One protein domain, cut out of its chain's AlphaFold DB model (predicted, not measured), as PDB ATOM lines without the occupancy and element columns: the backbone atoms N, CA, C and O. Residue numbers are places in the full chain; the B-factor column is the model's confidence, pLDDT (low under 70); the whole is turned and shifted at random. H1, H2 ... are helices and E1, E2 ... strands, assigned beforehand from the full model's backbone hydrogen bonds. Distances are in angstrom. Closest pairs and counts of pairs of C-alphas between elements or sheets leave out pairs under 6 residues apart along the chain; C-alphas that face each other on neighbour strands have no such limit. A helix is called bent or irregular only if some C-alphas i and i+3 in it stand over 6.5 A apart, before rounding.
ATOM      1  N   ILE A 421     -41.212  12.925  26.860       97.62
ATOM      2  CA  ILE A 421     -39.751  13.117  26.918       97.62
ATOM      3  C   ILE A 421     -39.177  12.717  28.277       97.62
ATOM      4  O   ILE A 421     -39.597  13.219  29.326       97.62
ATOM      5  N   LEU A 422     -38.150  11.866  28.240       97.25
ATOM      6  CA  LEU A 422     -37.299  11.543  29.387       97.25
ATOM      7  C   LEU A 422     -35.963  12.271  29.241       97.25
ATOM      8  O   LEU A 422     -35.252  12.053  28.261       97.25
ATOM      9  N   HIS A 423     -35.614  13.141  30.186       96.44
ATOM     10  CA  HIS A 423     -34.345  13.875  30.159       96.44
ATOM     11  C   HIS A 423     -33.248  13.153  30.957       96.44
ATOM     12  O   HIS A 423     -33.440  12.065  31.499       96.44
ATOM     13  N   LYS A 424     -32.066  13.773  31.032       93.38
ATOM     14  CA  LYS A 424     -30.958  13.300  31.865       93.38
ATOM     15  C   LYS A 424     -31.417  13.119  33.313       93.38
ATOM     16  O   LYS A 424     -32.031  14.009  33.894       93.38
ATOM     17  N   ASN A 425     -31.064  11.981  33.899       91.81
ATOM     18  CA  ASN A 425     -31.346  11.613  35.281       91.81
ATOM     19  C   ASN A 425     -32.835  11.457  35.672       91.81
ATOM     20  O   ASN A 425     -33.136  11.469  36.867       91.81
ATOM     21  N   SER A 426     -33.770  11.281  34.727       92.94
ATOM     22  CA  SER A 426     -35.191  11.071  35.066       92.94
ATOM     23  C   SER A 426     -35.426   9.842  35.958       92.94
ATOM     24  O   SER A 426     -36.240   9.899  36.876       92.94
ATOM     25  N   PHE A 427     -34.712   8.739  35.711       93.94
ATOM     26  CA  PHE A 427     -34.904   7.449  36.382       93.94
ATOM     27  C   PHE A 427     -33.578   6.808  36.809       93.94
ATOM     28  O   PHE A 427     -33.170   5.770  36.282       93.94
ATOM     29  N   ILE A 428     -32.902   7.416  37.784       91.56
ATOM     30  CA  ILE A 428     -31.593   6.943  38.262       91.56
ATOM     31  C   ILE A 428     -31.675   6.039  39.495       91.56
ATOM     32  O   ILE A 428     -32.571   6.197  40.326       91.56
ATOM     33  N   HIS A 429     -30.682   5.159  39.650       92.06
ATOM     34  CA  HIS A 429     -30.480   4.271  40.810       92.06
ATOM     35  C   HIS A 429     -31.561   3.208  41.070       92.06
ATOM     36  O   HIS A 429     -31.628   2.655  42.172       92.06
ATOM     37  N   PHE A 430     -32.391   2.874  40.085       93.88
ATOM     38  CA  PHE A 430     -33.338   1.774  40.240       93.88
ATOM     39  C   PHE A 430     -32.612   0.422  40.229       93.88
ATOM     40  O   PHE A 430     -31.671   0.211  39.469       93.88
ATOM     41  N   LYS A 431     -33.053  -0.510  41.079       94.19
ATOM     42  CA  LYS A 431     -32.507  -1.872  41.168       94.19
ATOM     43  C   LYS A 431     -33.624  -2.873  41.411       94.19
ATOM     44  O   LYS A 431     -34.572  -2.547  42.121       94.19
ATOM     45  N   ASN A 432     -33.488  -4.083  40.871       95.69
ATOM     46  CA  ASN A 432     -34.417  -5.200  41.099       95.69
ATOM     47  C   ASN A 432     -35.893  -4.813  40.886       95.69
ATOM     48  O   ASN A 432     -36.759  -5.143  41.696       95.69
ATOM     49  N   THR A 433     -36.174  -4.058  39.822       95.94
ATOM     50  CA  THR A 433     -37.498  -3.478  39.561       95.94
ATOM     51  C   THR A 433     -37.818  -3.429  38.069       95.94
ATOM     52  O   THR A 433     -36.952  -3.656  37.221       95.94
ATOM     53  N   THR A 434     -39.072  -3.129  37.738       96.56
ATOM     54  CA  THR A 434     -39.535  -2.943  36.361       96.56
ATOM     55  C   THR A 434     -39.997  -1.507  36.147       96.56
ATOM     56  O   THR A 434     -40.899  -1.033  36.832       96.56
ATOM     57  N   LEU A 435     -39.407  -0.831  35.163       96.94
ATOM     58  CA  LEU A 435     -39.827   0.477  34.678       96.94
ATOM     59  C   LEU A 435     -40.618   0.276  33.381       96.94
ATOM     60  O   LEU A 435     -40.033   0.061  32.320       96.94
ATOM     61  N   ASP A 436     -41.948   0.285  33.475       96.88
ATOM     62  CA  ASP A 436     -42.822  -0.053  32.349       96.88
ATOM     63  C   ASP A 436     -43.512   1.178  31.747       96.88
ATOM     64  O   ASP A 436     -44.463   1.720  32.311       96.88
ATOM     65  N   PHE A 437     -43.039   1.573  30.565       96.88
ATOM     66  CA  PHE A 437     -43.522   2.700  29.772       96.88
ATOM     67  C   PHE A 437     -44.368   2.268  28.566       96.88
ATOM     68  O   PHE A 437     -44.605   3.077  27.673       96.88
ATOM     69  N   SER A 438     -44.827   1.014  28.503       94.25
ATOM     70  CA  SER A 438     -45.517   0.452  27.325       94.25
ATOM     71  C   SER A 438     -46.706   1.278  26.813       94.25
ATOM     72  O   SER A 438     -46.945   1.310  25.608       94.25
ATOM     73  N   ASN A 439     -47.411   1.979  27.703       94.56
ATOM     74  CA  ASN A 439     -48.569   2.825  27.381       94.56
ATOM     75  C   ASN A 439     -48.237   4.328  27.268       94.56
ATOM     76  O   ASN A 439     -49.139   5.148  27.095       94.56
ATOM     77  N   CYS A 440     -46.970   4.712  27.419       96.38
ATOM     78  CA  CYS A 440     -46.546   6.108  27.335       96.38
ATOM     79  C   CYS A 440     -46.284   6.494  25.867       96.38
ATOM     80  O   CYS A 440     -45.659   5.718  25.145       96.38
ATOM     81  N   PRO A 441     -46.669   7.694  25.404       96.12
ATOM     82  CA  PRO A 441     -46.369   8.173  24.053       96.12
ATOM     83  C   PRO A 441     -44.955   8.775  23.960       96.12
ATOM     84  O   PRO A 441     -44.776   9.865  23.411       96.12
ATOM     85  N   ILE A 442     -43.941   8.094  24.508       97.50
ATOM     86  CA  ILE A 442     -42.569   8.621  24.560       97.50
ATOM     87  C   ILE A 442     -42.050   8.810  23.135       97.50
ATOM     88  O   ILE A 442     -42.081   7.881  22.329       97.50
ATOM     89  N   LYS A 443     -41.551  10.012  22.847       97.56
ATOM     90  CA  LYS A 443     -40.946  10.419  21.574       97.56
ATOM     91  C   LYS A 443     -39.426  10.510  21.674       97.56
ATOM     92  O   LYS A 443     -38.750  10.203  20.693       97.56
ATOM     93  N   GLU A 444     -38.894  10.919  22.827       98.12
ATOM     94  CA  GLU A 444     -37.460  11.148  23.024       98.12
ATOM     95  C   GLU A 444     -36.963  10.638  24.386       98.12
ATOM     96  O   GLU A 444     -37.558  10.917  25.430       98.12
ATOM     97  N   ILE A 445     -35.838   9.917  24.370       98.12
ATOM     98  CA  ILE A 445     -35.074   9.530  25.563       98.12
ATOM     99  C   ILE A 445     -33.687  10.156  25.464       98.12
ATOM    100  O   ILE A 445     -32.921   9.842  24.549       98.12
ATOM    101  N   LYS A 446     -33.359  11.033  26.411       97.38
ATOM    102  CA  LYS A 446     -32.083  11.746  26.421       97.38
ATOM    103  C   LYS A 446     -30.972  10.975  27.123       97.38
ATOM    104  O   LYS A 446     -31.207   9.998  27.839       97.38
ATOM    105  N   HIS A 447     -29.749  11.457  26.919       96.00
ATOM    106  CA  HIS A 447     -28.538  10.927  27.535       96.00
ATOM    107  C   HIS A 447     -28.718  10.748  29.053       96.00
ATOM    108  O   HIS A 447     -29.220  11.650  29.725       96.00
ATOM    109  N   ALA A 448     -28.286   9.600  29.590       95.06
ATOM    110  CA  ALA A 448     -28.313   9.285  31.019       95.06
ATOM    111  C   ALA A 448     -29.711   9.315  31.677       95.06
ATOM    112  O   ALA A 448     -29.822   9.503  32.891       95.06
ATOM    113  N   ALA A 449     -30.794   9.110  30.917       96.44
ATOM    114  CA  ALA A 449     -32.148   9.035  31.478       96.44
ATOM    115  C   ALA A 449     -32.310   7.942  32.553       96.44
ATOM    116  O   ALA A 449     -33.050   8.142  33.513       96.44
ATOM    117  N   PHE A 450     -31.580   6.828  32.432       96.06
ATOM    118  CA  PHE A 450     -31.600   5.675  33.339       96.06
ATOM    119  C   PHE A 450     -30.229   5.392  33.986       96.06
ATOM    120  O   PHE A 450     -29.892   4.248  34.296       96.06
ATOM    121  N   HIS A 451     -29.392   6.418  34.156       92.06
ATOM    122  CA  HIS A 451     -28.056   6.284  34.746       92.06
ATOM    123  C   HIS A 451     -28.090   5.579  36.122       92.06
ATOM    124  O   HIS A 451     -28.994   5.800  36.924       92.06
ATOM    125  N   TRP A 452     -27.133   4.685  36.391       93.81
ATOM    126  CA  TRP A 452     -27.050   3.853  37.605       93.81
ATOM    127  C   TRP A 452     -28.218   2.886  37.866       93.81
ATOM    128  O   TRP A 452     -28.231   2.216  38.900       93.81
ATOM    129  N   SER A 453     -29.171   2.757  36.940       94.81
ATOM    130  CA  SER A 453     -30.249   1.764  37.007       94.81
ATOM    131  C   SER A 453     -29.825   0.449  36.339       94.81
ATOM    132  O   SER A 453     -30.378   0.048  35.317       94.81
ATOM    133  N   THR A 454     -28.771  -0.186  36.865       91.56
ATOM    134  CA  THR A 454     -27.987  -1.202  36.133       91.56
ATOM    135  C   THR A 454     -27.972  -2.604  36.745       91.56
ATOM    136  O   THR A 454     -27.233  -3.458  36.263       91.56
ATOM    137  N   GLU A 455     -28.767  -2.872  37.783       96.38
ATOM    138  CA  GLU A 455     -28.766  -4.161  38.492       96.38
ATOM    139  C   GLU A 455     -30.184  -4.733  38.610       96.38
ATOM    140  O   GLU A 455     -31.024  -4.196  39.336       96.38
ATOM    141  N   GLY A 456     -30.464  -5.817  37.880       96.75
ATOM    142  CA  GLY A 456     -31.753  -6.518  37.939       96.75
ATOM    143  C   GLY A 456     -32.951  -5.674  37.484       96.75
ATOM    144  O   GLY A 456     -34.067  -5.886  37.956       96.75
ATOM    145  N   VAL A 457     -32.733  -4.679  36.618       97.31
ATOM    146  CA  VAL A 457     -33.785  -3.769  36.136       97.31
ATOM    147  C   VAL A 457     -34.352  -4.247  34.802       97.31
ATOM    148  O   VAL A 457     -33.606  -4.595  33.888       97.31
ATOM    149  N   SER A 458     -35.677  -4.212  34.657       97.69
ATOM    150  CA  SER A 458     -36.361  -4.375  33.367       97.69
ATOM    151  C   SER A 458     -36.966  -3.049  32.910       97.69
ATOM    152  O   SER A 458     -37.810  -2.494  33.604       97.69
ATOM    153  N   ILE A 459     -36.555  -2.536  31.754       97.81
ATOM    154  CA  ILE A 459     -37.069  -1.302  31.148       97.81
ATOM    155  C   ILE A 459     -37.922  -1.694  29.941       97.81
ATOM    156  O   ILE A 459     -37.404  -2.257  28.979       97.81
ATOM    157  N   ILE A 460     -39.221  -1.409  29.984       97.56
ATOM    158  CA  ILE A 460     -40.156  -1.704  28.890       97.56
ATOM    159  C   ILE A 460     -40.515  -0.383  28.216       97.56
ATOM    160  O   ILE A 460     -41.118   0.490  28.831       97.56
ATOM    161  N   LEU A 461     -40.124  -0.232  26.957       97.00
ATOM    162  CA  LEU A 461     -40.248   0.977  26.155       97.00
ATOM    163  C   LEU A 461     -41.354   0.833  25.089       97.00
ATOM    164  O   LEU A 461     -41.523  -0.256  24.530       97.00
ATOM    165  N   PRO A 462     -42.091   1.912  24.768       95.81
ATOM    166  CA  PRO A 462     -43.098   1.920  23.710       95.81
ATOM    167  C   PRO A 462     -42.461   2.012  22.312       95.81
ATOM    168  O   PRO A 462     -41.342   2.492  22.146       95.81
ATOM    169  N   GLY A 463     -43.211   1.619  21.280       92.69
ATOM    170  CA  GLY A 463     -42.764   1.693  19.880       92.69
ATOM    171  C   GLY A 463     -42.783   3.098  19.265       92.69
ATOM    172  O   GLY A 463     -42.344   3.271  18.133       92.69
ATOM    173  N   SER A 464     -43.291   4.101  19.985       91.88
ATOM    174  CA  SER A 464     -43.430   5.491  19.522       91.88
ATOM    175  C   SER A 464     -42.138   6.316  19.571       91.88
ATOM    176  O   SER A 464     -42.146   7.481  19.169       91.88
ATOM    177  N   ILE A 465     -41.044   5.759  20.103       96.75
ATOM    178  CA  ILE A 465     -39.817   6.514  20.369       96.75
ATOM    179  C   ILE A 465     -39.095   6.837  19.061       96.75
ATOM    180  O   ILE A 465     -38.517   5.967  18.405       96.75
ATOM    181  N   ASN A 466     -39.037   8.126  18.742       95.12
ATOM    182  CA  ASN A 466     -38.381   8.638  17.548       95.12
ATOM    183  C   ASN A 466     -36.895   8.910  17.763       95.12
ATOM    184  O   ASN A 466     -36.139   8.841  16.801       95.12
ATOM    185  N   LYS A 467     -36.456   9.227  18.981       97.62
ATOM    186  CA  LYS A 467     -35.064   9.598  19.257       97.62
ATOM    187  C   LYS A 467     -34.577   9.002  20.573       97.62
ATOM    188  O   LYS A 467     -35.261   9.086  21.590       97.62
ATOM    189  N   VAL A 468     -33.369   8.446  20.545       97.88
ATOM    190  CA  VAL A 468     -32.652   7.960  21.730       97.88
ATOM    191  C   VAL A 468     -31.206   8.428  21.640       97.88
ATOM    192  O   VAL A 468     -30.509   8.107  20.675       97.88
ATOM    193  N   ASP A 469     -30.771   9.206  22.623       97.69
ATOM    194  CA  ASP A 469     -29.411   9.743  22.714       97.69
ATOM    195  C   ASP A 469     -28.377   8.654  23.096       97.69
ATOM    196  O   ASP A 469     -28.751   7.562  23.534       97.69
ATOM    197  N   PRO A 470     -27.062   8.911  22.938       96.94
ATOM    198  CA  PRO A 470     -26.015   8.021  23.444       96.94
ATOM    199  C   PRO A 470     -26.135   7.767  24.953       96.94
ATOM    200  O   PRO A 470     -26.548   8.653  25.699       96.94
ATOM    201  N   PHE A 471     -25.717   6.578  25.391       95.88
ATOM    202  CA  PHE A 471     -25.544   6.203  26.802       95.88
ATOM    203  C   PHE A 471     -26.745   6.538  27.700       95.88
ATOM    204  O   PHE A 471     -26.619   7.201  28.732       95.88
ATOM    205  N   ILE A 472     -27.940   6.066  27.335       95.38
ATOM    206  CA  ILE A 472     -29.141   6.294  28.156       95.38
ATOM    207  C   ILE A 472     -29.034   5.660  29.546       95.38
ATOM    208  O   ILE A 472     -29.718   6.099  30.466       95.38
ATOM    209  N   LEU A 473     -28.179   4.647  29.703       94.81
ATOM    210  CA  LEU A 473     -27.858   4.010  30.973       94.81
ATOM    211  C   LEU A 473     -26.405   3.533  30.981       94.81
ATOM    212  O   LEU A 473     -25.895   3.055  29.969       94.81
ATOM    213  N   TYR A 474     -25.758   3.649  32.135       93.75
ATOM    214  CA  TYR A 474     -24.425   3.126  32.430       93.75
ATOM    215  C   TYR A 474     -24.226   3.070  33.952       93.75
ATOM    216  O   TYR A 474     -25.019   3.658  34.693       93.75
ATOM    217  N   PHE A 475     -23.212   2.345  34.430       89.62
ATOM    218  CA  PHE A 475     -22.794   2.402  35.837       89.62
ATOM    219  C   PHE A 475     -21.416   3.039  35.961       89.62
ATOM    220  O   PHE A 475     -21.262   4.070  36.611       89.62
ATOM    221  N   THR A 476     -20.439   2.458  35.272       91.88
ATOM    222  CA  THR A 476     -19.073   2.974  35.167       91.88
ATOM    223  C   THR A 476     -18.563   2.858  33.735       91.88
ATOM    224  O   THR A 476     -19.161   2.179  32.896       91.88
ATOM    225  N   GLU A 477     -17.453   3.531  33.453       92.31
ATOM    226  CA  GLU A 477     -16.715   3.435  32.196       92.31
ATOM    227  C   GLU A 477     -15.315   2.884  32.493       92.31
ATOM    228  O   GLU A 477     -14.656   3.308  33.444       92.31
ATOM    229  N   LYS A 478     -14.900   1.866  31.736       93.50
ATOM    230  CA  LYS A 478     -13.702   1.066  32.024       93.50
ATOM    231  C   LYS A 478     -12.395   1.758  31.630       93.50
ATOM    232  O   LYS A 478     -11.371   1.488  32.249       93.50
ATOM    233  N   ASN A 479     -12.416   2.613  30.612       92.31
ATOM    234  CA  ASN A 479     -11.240   3.290  30.064       92.31
ATOM    235  C   ASN A 479     -11.005   4.692  30.667       92.31
ATOM    236  O   ASN A 479     -10.248   5.476  30.096       92.31
ATOM    237  N   GLU A 480     -11.664   5.014  31.785       90.06
ATOM    238  CA  GLU A 480     -11.630   6.302  32.496       90.06
ATOM    239  C   GLU A 480     -12.022   7.538  31.653       90.06
ATOM    240  O   GLU A 480     -11.706   8.681  31.985       90.06
ATOM    241  N   LYS A 481     -12.791   7.350  30.580       93.25
ATOM    242  CA  LYS A 481     -13.296   8.397  29.673       93.25
ATOM    243  C   LYS A 481     -14.611   9.014  30.146       93.25
ATOM    244  O   LYS A 481     -15.487   9.330  29.341       93.25
ATOM    245  N   TYR A 482     -14.738   9.241  31.451       92.19
ATOM    246  CA  TYR A 482     -15.936   9.839  32.051       92.19
ATOM    247  C   TYR A 482     -16.280  11.207  31.453       92.19
ATOM    248  O   TYR A 482     -17.452  11.498  31.266       92.19
ATOM    249  N   TYR A 483     -15.285  12.000  31.040       92.12
ATOM    250  CA  TYR A 483     -15.520  13.294  30.384       92.12
ATOM    251  C   TYR A 483     -16.304  13.187  29.061       92.12
ATOM    252  O   TYR A 483     -17.051  14.105  28.724       92.12
ATOM    253  N   ILE A 484     -16.161  12.076  28.325       93.38
ATOM    254  CA  ILE A 484     -16.946  11.786  27.114       93.38
ATOM    255  C   ILE A 484     -18.337  11.311  27.515       93.38
ATOM    256  O   ILE A 484     -19.327  11.767  26.952       93.38
ATOM    257  N   VAL A 485     -18.419  10.401  28.488       92.06
ATOM    258  CA  VAL A 485     -19.700   9.873  28.969       92.06
ATOM    259  C   VAL A 485     -20.574  10.996  29.523       92.06
ATOM    260  O   VAL A 485     -21.750  11.053  29.204       92.06
ATOM    261  N   ASP A 486     -20.020  11.940  30.279       90.25
ATOM    262  CA  ASP A 486     -20.783  13.037  30.874       90.25
ATOM    263  C   ASP A 486     -21.284  14.058  29.842       90.25
ATOM    264  O   ASP A 486     -22.311  14.713  30.082       90.25
ATOM    265  N   ASN A 487     -20.590  14.167  28.703       91.88
ATOM    266  CA  ASN A 487     -20.879  15.112  27.629       91.88
ATOM    267  C   ASN A 487     -20.677  14.502  26.222       91.88
ATOM    268  O   ASN A 487     -19.792  14.919  25.475       91.88
ATOM    269  N   PRO A 488     -21.503  13.524  25.814       93.44
ATOM    270  CA  PRO A 488     -21.248  12.736  24.607       93.44
ATOM    271  C   PRO A 488     -21.394  13.539  23.307       93.44
ATOM    272  O   PRO A 488     -20.850  13.156  22.273       93.44
ATOM    273  N   PHE A 489     -22.122  14.655  23.339       94.88
ATOM    274  CA  PHE A 489     -22.407  15.459  22.151       94.88
ATOM    275  C   PHE A 489     -21.180  16.236  21.658       94.88
ATOM    276  O   PHE A 489     -20.996  16.362  20.451       94.88
ATOM    277  N   ASP A 490     -20.303  16.661  22.571       95.56
ATOM    278  CA  ASP A 490     -19.055  17.361  22.234       95.56
ATOM    279  C   ASP A 490     -17.954  16.405  21.732       95.56
ATOM    280  O   ASP A 490     -16.931  16.839  21.205       95.56
ATOM    281  N   TYR A 491     -18.168  15.091  21.863       93.62
ATOM    282  CA  TYR A 491     -17.198  14.040  21.546       93.62
ATOM    283  C   TYR A 491     -17.788  12.950  20.638       93.62
ATOM    284  O   TYR A 491     -17.421  11.779  20.751       93.62
ATOM    285  N   ALA A 492     -18.689  13.326  19.723       91.31
ATOM    286  CA  ALA A 492     -19.428  12.397  18.861       91.31
ATOM    287  C   ALA A 492     -18.527  11.378  18.122       91.31
ATOM    288  O   ALA A 492     -18.830  10.184  18.108       91.31
ATOM    289  N   ASP A 493     -17.377  11.817  17.598       92.38
ATOM    290  CA  ASP A 493     -16.427  10.960  16.863       92.38
ATOM    291  C   ASP A 493     -15.619  10.006  17.766       92.38
ATOM    292  O   ASP A 493     -14.932   9.099  17.290       92.38
ATOM    293  N   GLN A 494     -15.684  10.194  19.086       94.56
ATOM    294  CA  GLN A 494     -14.926   9.426  20.077       94.56
ATOM    295  C   GLN A 494     -15.808   8.477  20.900       94.56
ATOM    296  O   GLN A 494     -15.282   7.695  21.694       94.56
ATOM    297  N   LEU A 495     -17.129   8.477  20.683       94.19
ATOM    298  CA  LEU A 495     -18.079   7.622  21.412       94.19
ATOM    299  C   LEU A 495     -17.780   6.125  21.259       94.19
ATOM    300  O   LEU A 495     -18.020   5.348  22.179       94.19
ATOM    301  N   SER A 496     -17.186   5.725  20.132       91.81
ATOM    302  CA  SER A 496     -16.741   4.347  19.873       91.81
ATOM    303  C   SER A 496     -15.678   3.833  20.849       91.81
ATOM    304  O   SER A 496     -15.456   2.626  20.928       91.81
ATOM    305  N   GLN A 497     -15.022   4.731  21.586       92.94
ATOM    306  CA  GLN A 497     -13.949   4.408  22.520       92.94
ATOM    307  C   GLN A 497     -14.449   4.131  23.949       92.94
ATOM    308  O   GLN A 497     -13.635   3.833  24.825       92.94
ATOM    309  N   ILE A 498     -15.755   4.273  24.193       94.94
ATOM    310  CA  ILE A 498     -16.392   4.079  25.496       94.94
ATOM    311  C   ILE A 498     -16.705   2.597  25.719       94.94
ATOM    312  O   ILE A 498     -17.390   1.975  24.905       94.94
ATOM    313  N   GLU A 499     -16.251   2.042  26.845       94.88
ATOM    314  CA  GLU A 499     -16.618   0.692  27.287       94.88
ATOM    315  C   GLU A 499     -17.365   0.782  28.624       94.88
ATOM    316  O   GLU A 499     -16.770   0.963  29.691       94.88
ATOM    317  N   LEU A 500     -18.694   0.665  28.562       94.56
ATOM    318  CA  LEU A 500     -19.560   0.718  29.739       94.56
ATOM    319  C   LEU A 500     -19.406  -0.561  30.573       94.56
ATOM    320  O   LEU A 500     -19.304  -1.654  30.029       94.56
ATOM    321  N   THR A 501     -19.431  -0.476  31.894       93.81
ATOM    322  CA  THR A 501     -19.372  -1.660  32.765       93.81
ATOM    323  C   THR A 501     -20.264  -1.490  33.990       93.81
ATOM    324  O   THR A 501     -20.902  -0.450  34.158       93.81
ATOM    325  N   GLY A 502     -20.383  -2.543  34.805       92.75
ATOM    326  CA  GLY A 502     -21.248  -2.582  35.991       92.75
ATOM    327  C   GLY A 502     -22.737  -2.792  35.692       92.75
ATOM    328  O   GLY A 502     -23.582  -2.437  36.512       92.75
ATOM    329  N   ILE A 503     -23.062  -3.352  34.519       95.44
ATOM    330  CA  ILE A 503     -24.429  -3.727  34.141       95.44
ATOM    331  C   ILE A 503     -24.642  -5.220  34.383       95.44
ATOM    332  O   ILE A 503     -23.921  -6.051  33.833       95.44
ATOM    333  N   ILE A 504     -25.629  -5.548  35.214       96.50
ATOM    334  CA  ILE A 504     -25.896  -6.900  35.705       96.50
ATOM    335  C   ILE A 504     -27.384  -7.203  35.528       96.50
ATOM    336  O   ILE A 504     -28.238  -6.573  36.155       96.50
ATOM    337  N   ASN A 505     -27.698  -8.214  34.717       96.75
ATOM    338  CA  ASN A 505     -29.060  -8.720  34.515       96.75
ATOM    339  C   ASN A 505     -30.107  -7.643  34.157       96.75
ATOM    340  O   ASN A 505     -31.253  -7.709  34.605       96.75
ATOM    341  N   VAL A 506     -29.736  -6.652  33.345       97.88
ATOM    342  CA  VAL A 506     -30.664  -5.640  32.824       97.88
ATOM    343  C   VAL A 506     -31.371  -6.166  31.581       97.88
ATOM    344  O   VAL A 506     -30.753  -6.787  30.718       97.88
ATOM    345  N   THR A 507     -32.668  -5.897  31.456       98.12
ATOM    346  CA  THR A 507     -33.432  -6.154  30.227       98.12
ATOM    347  C   THR A 507     -34.033  -4.857  29.705       98.12
ATOM    348  O   THR A 507     -34.714  -4.162  30.448       98.12
ATOM    349  N   ILE A 508     -33.836  -4.556  28.423       97.69
ATOM    350  CA  ILE A 508     -34.584  -3.525  27.697       97.69
ATOM    351  C   ILE A 508     -35.506  -4.226  26.704       97.69
ATOM    352  O   ILE A 508     -35.048  -4.982  25.849       97.69
ATOM    353  N   GLU A 509     -36.804  -3.990  26.810       97.00
ATOM    354  CA  GLU A 509     -37.812  -4.495  25.880       97.00
ATOM    355  C   GLU A 509     -38.434  -3.326  25.127       97.00
ATOM    356  O   GLU A 509     -38.904  -2.384  25.754       97.00
ATOM    357  N   VAL A 510     -38.447  -3.375  23.795       96.31
ATOM    358  CA  VAL A 510     -39.045  -2.327  22.961       96.31
ATOM    359  C   VAL A 510     -40.258  -2.894  22.231       96.31
ATOM    360  O   VAL A 510     -40.137  -3.761  21.359       96.31
ATOM    361  N   LYS A 511     -41.440  -2.410  22.615       94.31
ATOM    362  CA  LYS A 511     -42.738  -2.855  22.099       94.31
ATOM    363  C   LYS A 511     -42.968  -2.369  20.669       94.31
ATOM    364  O   LYS A 511     -42.627  -1.242  20.331       94.31
ATOM    365  N   GLY A 512     -43.589  -3.197  19.830       90.75
ATOM    366  CA  GLY A 512     -44.093  -2.782  18.510       90.75
ATOM    367  C   GLY A 512     -43.045  -2.500  17.420       90.75
ATOM    368  O   GLY A 512     -43.428  -2.186  16.296       90.75
ATOM    369  N   VAL A 513     -41.747  -2.647  17.704       90.81
ATOM    370  CA  VAL A 513     -40.659  -2.513  16.718       90.81
ATOM    371  C   VAL A 513     -39.781  -3.762  16.701       90.81
ATOM    372  O   VAL A 513     -39.458  -4.314  17.748       90.81
ATOM    373  N   GLN A 514     -39.391  -4.210  15.506       90.62
ATOM    374  CA  GLN A 514     -38.631  -5.456  15.298       90.62
ATOM    375  C   GLN A 514     -37.105  -5.251  15.291       90.62
ATOM    376  O   GLN A 514     -36.345  -6.215  15.334       90.62
ATOM    377  N   SER A 515     -36.645  -4.000  15.226       91.50
ATOM    378  CA  SER A 515     -35.229  -3.628  15.191       91.50
ATOM    379  C   SER A 515     -35.031  -2.187  15.666       91.50
ATOM    380  O   SER A 515     -35.985  -1.406  15.687       91.50
ATOM    381  N   LYS A 516     -33.784  -1.811  15.987       94.44
ATOM    382  CA  LYS A 516     -33.423  -0.434  16.364       94.44
ATOM    383  C   LYS A 516     -33.771   0.553  15.232       94.44
ATOM    384  O   LYS A 516     -33.300   0.347  14.113       94.44
ATOM    385  N   PRO A 517     -34.526   1.633  15.496       93.31
ATOM    386  CA  PRO A 517     -34.720   2.711  14.528       93.31
ATOM    387  C   PRO A 517     -33.409   3.437  14.178       93.31
ATOM    388  O   PRO A 517     -32.559   3.654  15.041       93.31
ATOM    389  N   ASN A 518     -33.262   3.878  12.924       93.88
ATOM    390  CA  ASN A 518     -32.064   4.597  12.445       93.88
ATOM    391  C   ASN A 518     -31.867   5.972  13.098       93.88
ATOM    392  O   ASN A 518     -30.775   6.526  13.080       93.88
ATOM    393  N   THR A 519     -32.934   6.541  13.649       95.38
ATOM    394  CA  THR A 519     -32.917   7.825  14.354       95.38
ATOM    395  C   THR A 519     -32.364   7.717  15.777       95.38
ATOM    396  O   THR A 519     -32.116   8.738  16.418       95.38
ATOM    397  N   TRP A 520     -32.177   6.501  16.297       96.88
ATOM    398  CA  TRP A 520     -31.536   6.270  17.588       96.88
ATOM    399  C   TRP A 520     -30.019   6.261  17.432       96.88
ATOM    400  O   TRP A 520     -29.487   5.683  16.478       96.88
ATOM    401  N   SER A 521     -29.323   6.817  18.422       96.06
ATOM    402  CA  SER A 521     -27.865   6.788  18.502       96.06
ATOM    403  C   SER A 521     -27.311   5.373  18.301       96.06
ATOM    404  O   SER A 521     -27.797   4.403  18.885       96.06
ATOM    405  N   GLU A 522     -26.243   5.254  17.511       93.75
ATOM    406  CA  GLU A 522     -25.455   4.019  17.383       93.75
ATOM    407  C   GLU A 522     -24.845   3.577  18.727       93.75
ATOM    408  O   GLU A 522     -24.559   2.399  18.913       93.75
ATOM    409  N   TYR A 523     -24.722   4.496  19.693       95.69
ATOM    410  CA  TYR A 523     -24.120   4.276  21.013       95.69
ATOM    411  C   TYR A 523     -25.131   4.388  22.164       95.69
ATOM    412  O   TYR A 523     -24.746   4.645  23.306       95.69
ATOM    413  N   TRP A 524     -26.431   4.220  21.900       95.12
ATOM    414  CA  TRP A 524     -27.495   4.402  22.902       95.12
ATOM    415  C   TRP A 524     -27.297   3.571  24.185       95.12
ATOM    416  O   TRP A 524     -27.543   4.067  25.281       95.12
ATOM    417  N   VAL A 525     -26.761   2.353  24.064       95.00
ATOM    418  CA  VAL A 525     -26.306   1.502  25.185       95.00
ATOM    419  C   VAL A 525     -24.846   1.070  25.009       95.00
ATOM    420  O   VAL A 525     -24.467  -0.048  25.347       95.00
ATOM    421  N   GLY A 526     -24.010   1.942  24.438       94.12
ATOM    422  CA  GLY A 526     -22.584   1.677  24.228       94.12
ATOM    423  C   GLY A 526     -22.314   0.378  23.469       94.12
ATOM    424  O   GLY A 526     -22.955   0.085  22.461       94.12
ATOM    425  N   GLN A 527     -21.368  -0.427  23.957       93.94
ATOM    426  CA  GLN A 527     -20.943  -1.659  23.291       93.94
ATOM    427  C   GLN A 527     -21.972  -2.799  23.330       93.94
ATOM    428  O   GLN A 527     -21.748  -3.823  22.681       93.94
ATOM    429  N   TYR A 528     -23.071  -2.652  24.077       95.56
ATOM    430  CA  TYR A 528     -24.096  -3.687  24.217       95.56
ATOM    431  C   TYR A 528     -24.991  -3.829  22.984       95.56
ATOM    432  O   TYR A 528     -25.655  -4.852  22.840       95.56
ATOM    433  N   TRP A 529     -24.990  -2.854  22.073       95.12
ATOM    434  CA  TRP A 529     -25.720  -2.939  20.813       95.12
ATOM    435  C   TRP A 529     -24.788  -2.665  19.631       95.12
ATOM    436  O   TRP A 529     -24.091  -1.654  19.603       95.12
ATOM    437  N   LYS A 530     -24.779  -3.575  18.653       92.12
ATOM    438  CA  LYS A 530     -24.086  -3.440  17.359       92.12
ATOM    439  C   LYS A 530     -24.906  -4.149  16.280       92.12
ATOM    440  O   LYS A 530     -25.683  -5.045  16.597       92.12
ATOM    441  N   ASN A 531     -24.683  -3.842  15.001       88.44
ATOM    442  CA  ASN A 531     -25.389  -4.509  13.891       88.44
ATOM    443  C   ASN A 531     -25.251  -6.046  13.898       88.44
ATOM    444  O   ASN A 531     -26.172  -6.751  13.501       88.44
ATOM    445  N   ASN A 532     -24.125  -6.577  14.383       89.50
ATOM    446  CA  ASN A 532     -23.887  -8.015  14.551       89.50
ATOM    447  C   ASN A 532     -24.237  -8.549  15.957       89.50
ATOM    448  O   ASN A 532     -24.012  -9.722  16.236       89.50
ATOM    449  N   GLN A 533     -24.769  -7.703  16.843       92.38
ATOM    450  CA  GLN A 533     -25.108  -8.020  18.230       92.38
ATOM    451  C   GLN A 533     -26.310  -7.172  18.685       92.38
ATOM    452  O   GLN A 533     -26.203  -6.268  19.514       92.38
ATOM    453  N   VAL A 534     -27.477  -7.447  18.098       93.50
ATOM    454  CA  VAL A 534     -28.690  -6.623  18.270       93.50
ATOM    455  C   VAL A 534     -29.484  -6.922  19.549       93.50
ATOM    456  O   VAL A 534     -30.345  -6.130  19.929       93.50
ATOM    457  N   ASN A 535     -29.194  -8.049  20.210       95.06
ATOM    458  CA  ASN A 535     -29.939  -8.563  21.369       95.06
ATOM    459  C   ASN A 535     -29.209  -8.369  22.709       95.06
ATOM    460  O   ASN A 535     -29.658  -8.895  23.731       95.06
ATOM    461  N   GLY A 536     -28.104  -7.620  22.732       94.81
ATOM    462  CA  GLY A 536     -27.345  -7.401  23.960       94.81
ATOM    463  C   GLY A 536     -26.295  -8.475  24.266       94.81
ATOM    464  O   GLY A 536     -25.899  -9.244  23.391       94.81
ATOM    465  N   ILE A 537     -25.837  -8.503  25.521       95.25
ATOM    466  CA  ILE A 537     -24.943  -9.512  26.108       95.25
ATOM    467  C   ILE A 537     -25.694 -10.203  27.247       95.25
ATOM    468  O   ILE A 537     -26.176  -9.547  28.174       95.25
ATOM    469  N   GLU A 538     -25.774 -11.532  27.195       90.94
ATOM    470  CA  GLU A 538     -26.425 -12.340  28.227       90.94
ATOM    471  C   GLU A 538     -25.817 -12.094  29.621       90.94
ATOM    472  O   GLU A 538     -24.624 -11.824  29.754       90.94
ATOM    473  N   ASN A 539     -26.650 -12.150  30.666       91.56
ATOM    474  CA  ASN A 539     -26.308 -11.845  32.065       91.56
ATOM    475  C   ASN A 539     -25.818 -10.405  32.345       91.56
ATOM    476  O   ASN A 539     -25.609 -10.043  33.503       91.56
ATOM    477  N   GLN A 540     -25.679  -9.556  31.322       95.44
ATOM    478  CA  GLN A 540     -25.347  -8.136  31.470       95.44
ATOM    479  C   GLN A 540     -26.530  -7.261  31.056       95.44
ATOM    480  O   GLN A 540     -27.304  -6.838  31.909       95.44
ATOM    481  N   LEU A 541     -26.708  -7.037  29.752       97.31
ATOM    482  CA  LEU A 541     -27.800  -6.250  29.187       97.31
ATOM    483  C   LEU A 541     -28.431  -7.040  28.049       97.31
ATOM    484  O   LEU A 541     -27.792  -7.238  27.024       97.31
ATOM    485  N   LYS A 542     -29.682  -7.459  28.208       97.69
ATOM    486  CA  LYS A 542     -30.476  -8.139  27.179       97.69
ATOM    487  C   LYS A 542     -31.418  -7.152  26.499       97.69
ATOM    488  O   LYS A 542     -32.104  -6.397  27.179       97.69
ATOM    489  N   ILE A 543     -31.506  -7.206  25.174       97.44
ATOM    490  CA  ILE A 543     -32.429  -6.383  24.380       97.44
ATOM    491  C   ILE A 543     -33.460  -7.304  23.727       97.44
ATOM    492  O   ILE A 543     -33.098  -8.324  23.139       97.44
ATOM    493  N   LYS A 544     -34.744  -6.965  23.855       96.38
ATOM    494  CA  LYS A 544     -35.870  -7.680  23.242       96.38
ATOM    495  C   LYS A 544     -36.632  -6.740  22.311       96.38
ATOM    496  O   LYS A 544     -36.989  -5.635  22.713       96.38
ATOM    497  N   TRP A 545     -36.926  -7.216  21.107       94.50
ATOM    498  CA  TRP A 545     -37.658  -6.488  20.072       94.50
ATOM    499  C   TRP A 545     -39.003  -7.177  19.796       94.50
ATOM    500  O   TRP A 545     -39.060  -8.405  19.772       94.50
ATOM    501  N   GLY A 546     -40.069  -6.405  19.574       77.75
ATOM    502  CA  GLY A 546     -41.270  -6.874  18.872       77.75
ATOM    503  C   GLY A 546     -42.324  -7.652  19.669       77.75
ATOM    504  O   GLY A 546     -43.313  -8.059  19.062       77.75
ATOM    505  N   ASN A 547     -42.141  -7.845  20.980       61.25
ATOM    506  CA  ASN A 547     -43.156  -8.447  21.863       61.25
ATOM    507  C   ASN A 547     -44.260  -7.469  22.252       61.25
ATOM    508  O   ASN A 547     -44.062  -6.248  22.100       61.25
TER     509      ASN A 547
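AT A GLANCE: This is residues 421 to 547 of the 547 residues of an uncharacterized protein of Mycoplasma hyosynoviae (UniProt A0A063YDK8). With little regular structure, the chain winds in stacked turns, a short solenoid: parallel strands E1, E2, E3, E4, in that order, form one wall, and short parallel pairings of residues 421 to 422, 444 to 445 and 467 to 468 another. H1 and H2 sit off the sheet, to one side. Of 127 printed residues, 32 are in named elements, E1 E2 H1 H2 E3 E4; the mixed whole is compact, radius of gyration 13.2 A, spanning 36 by 30 by 29 A.

IN THESE COORDINATES: Find C-alpha 434 at (-39.535, -2.943, 36.361), where E1 runs to 436. Next come E2, 458 to 461, H1, 482 to 486, and irregular H2, 488 to 497, with C-alphas 490 and 493 8.8 A apart. E3, 506 to 510, and E4, 541 to 545, each measure 13.4 A; E4 ends at (-37.658, -6.488, 20.072).

HOW THE PARTS SIT: Look for N 435 and O 458 across E1 and E2, N 459 and O 507 across E2 and E3, and N 542 and O 506 across E3 and E4, each 2.8 A and within hydrogen-bond range. E2, H1, H2, E3 form a strand-helix-strand unit, parallel neighbour strands with helices between, its crossover right-handed. H1 and H2 touch, closest C-alphas Ile 484 and Tyr 491, 6.0 A. In H1 every O i to N i+4 pair is within range; in H2 2 of 6, with 3 of 7 O i to N i+3.

THE WHOLE: The printed part has no cut. Links E1 to E2, E2 to H1 and E3 to E4 are long. Residue 547 alone is under pLDDT 70.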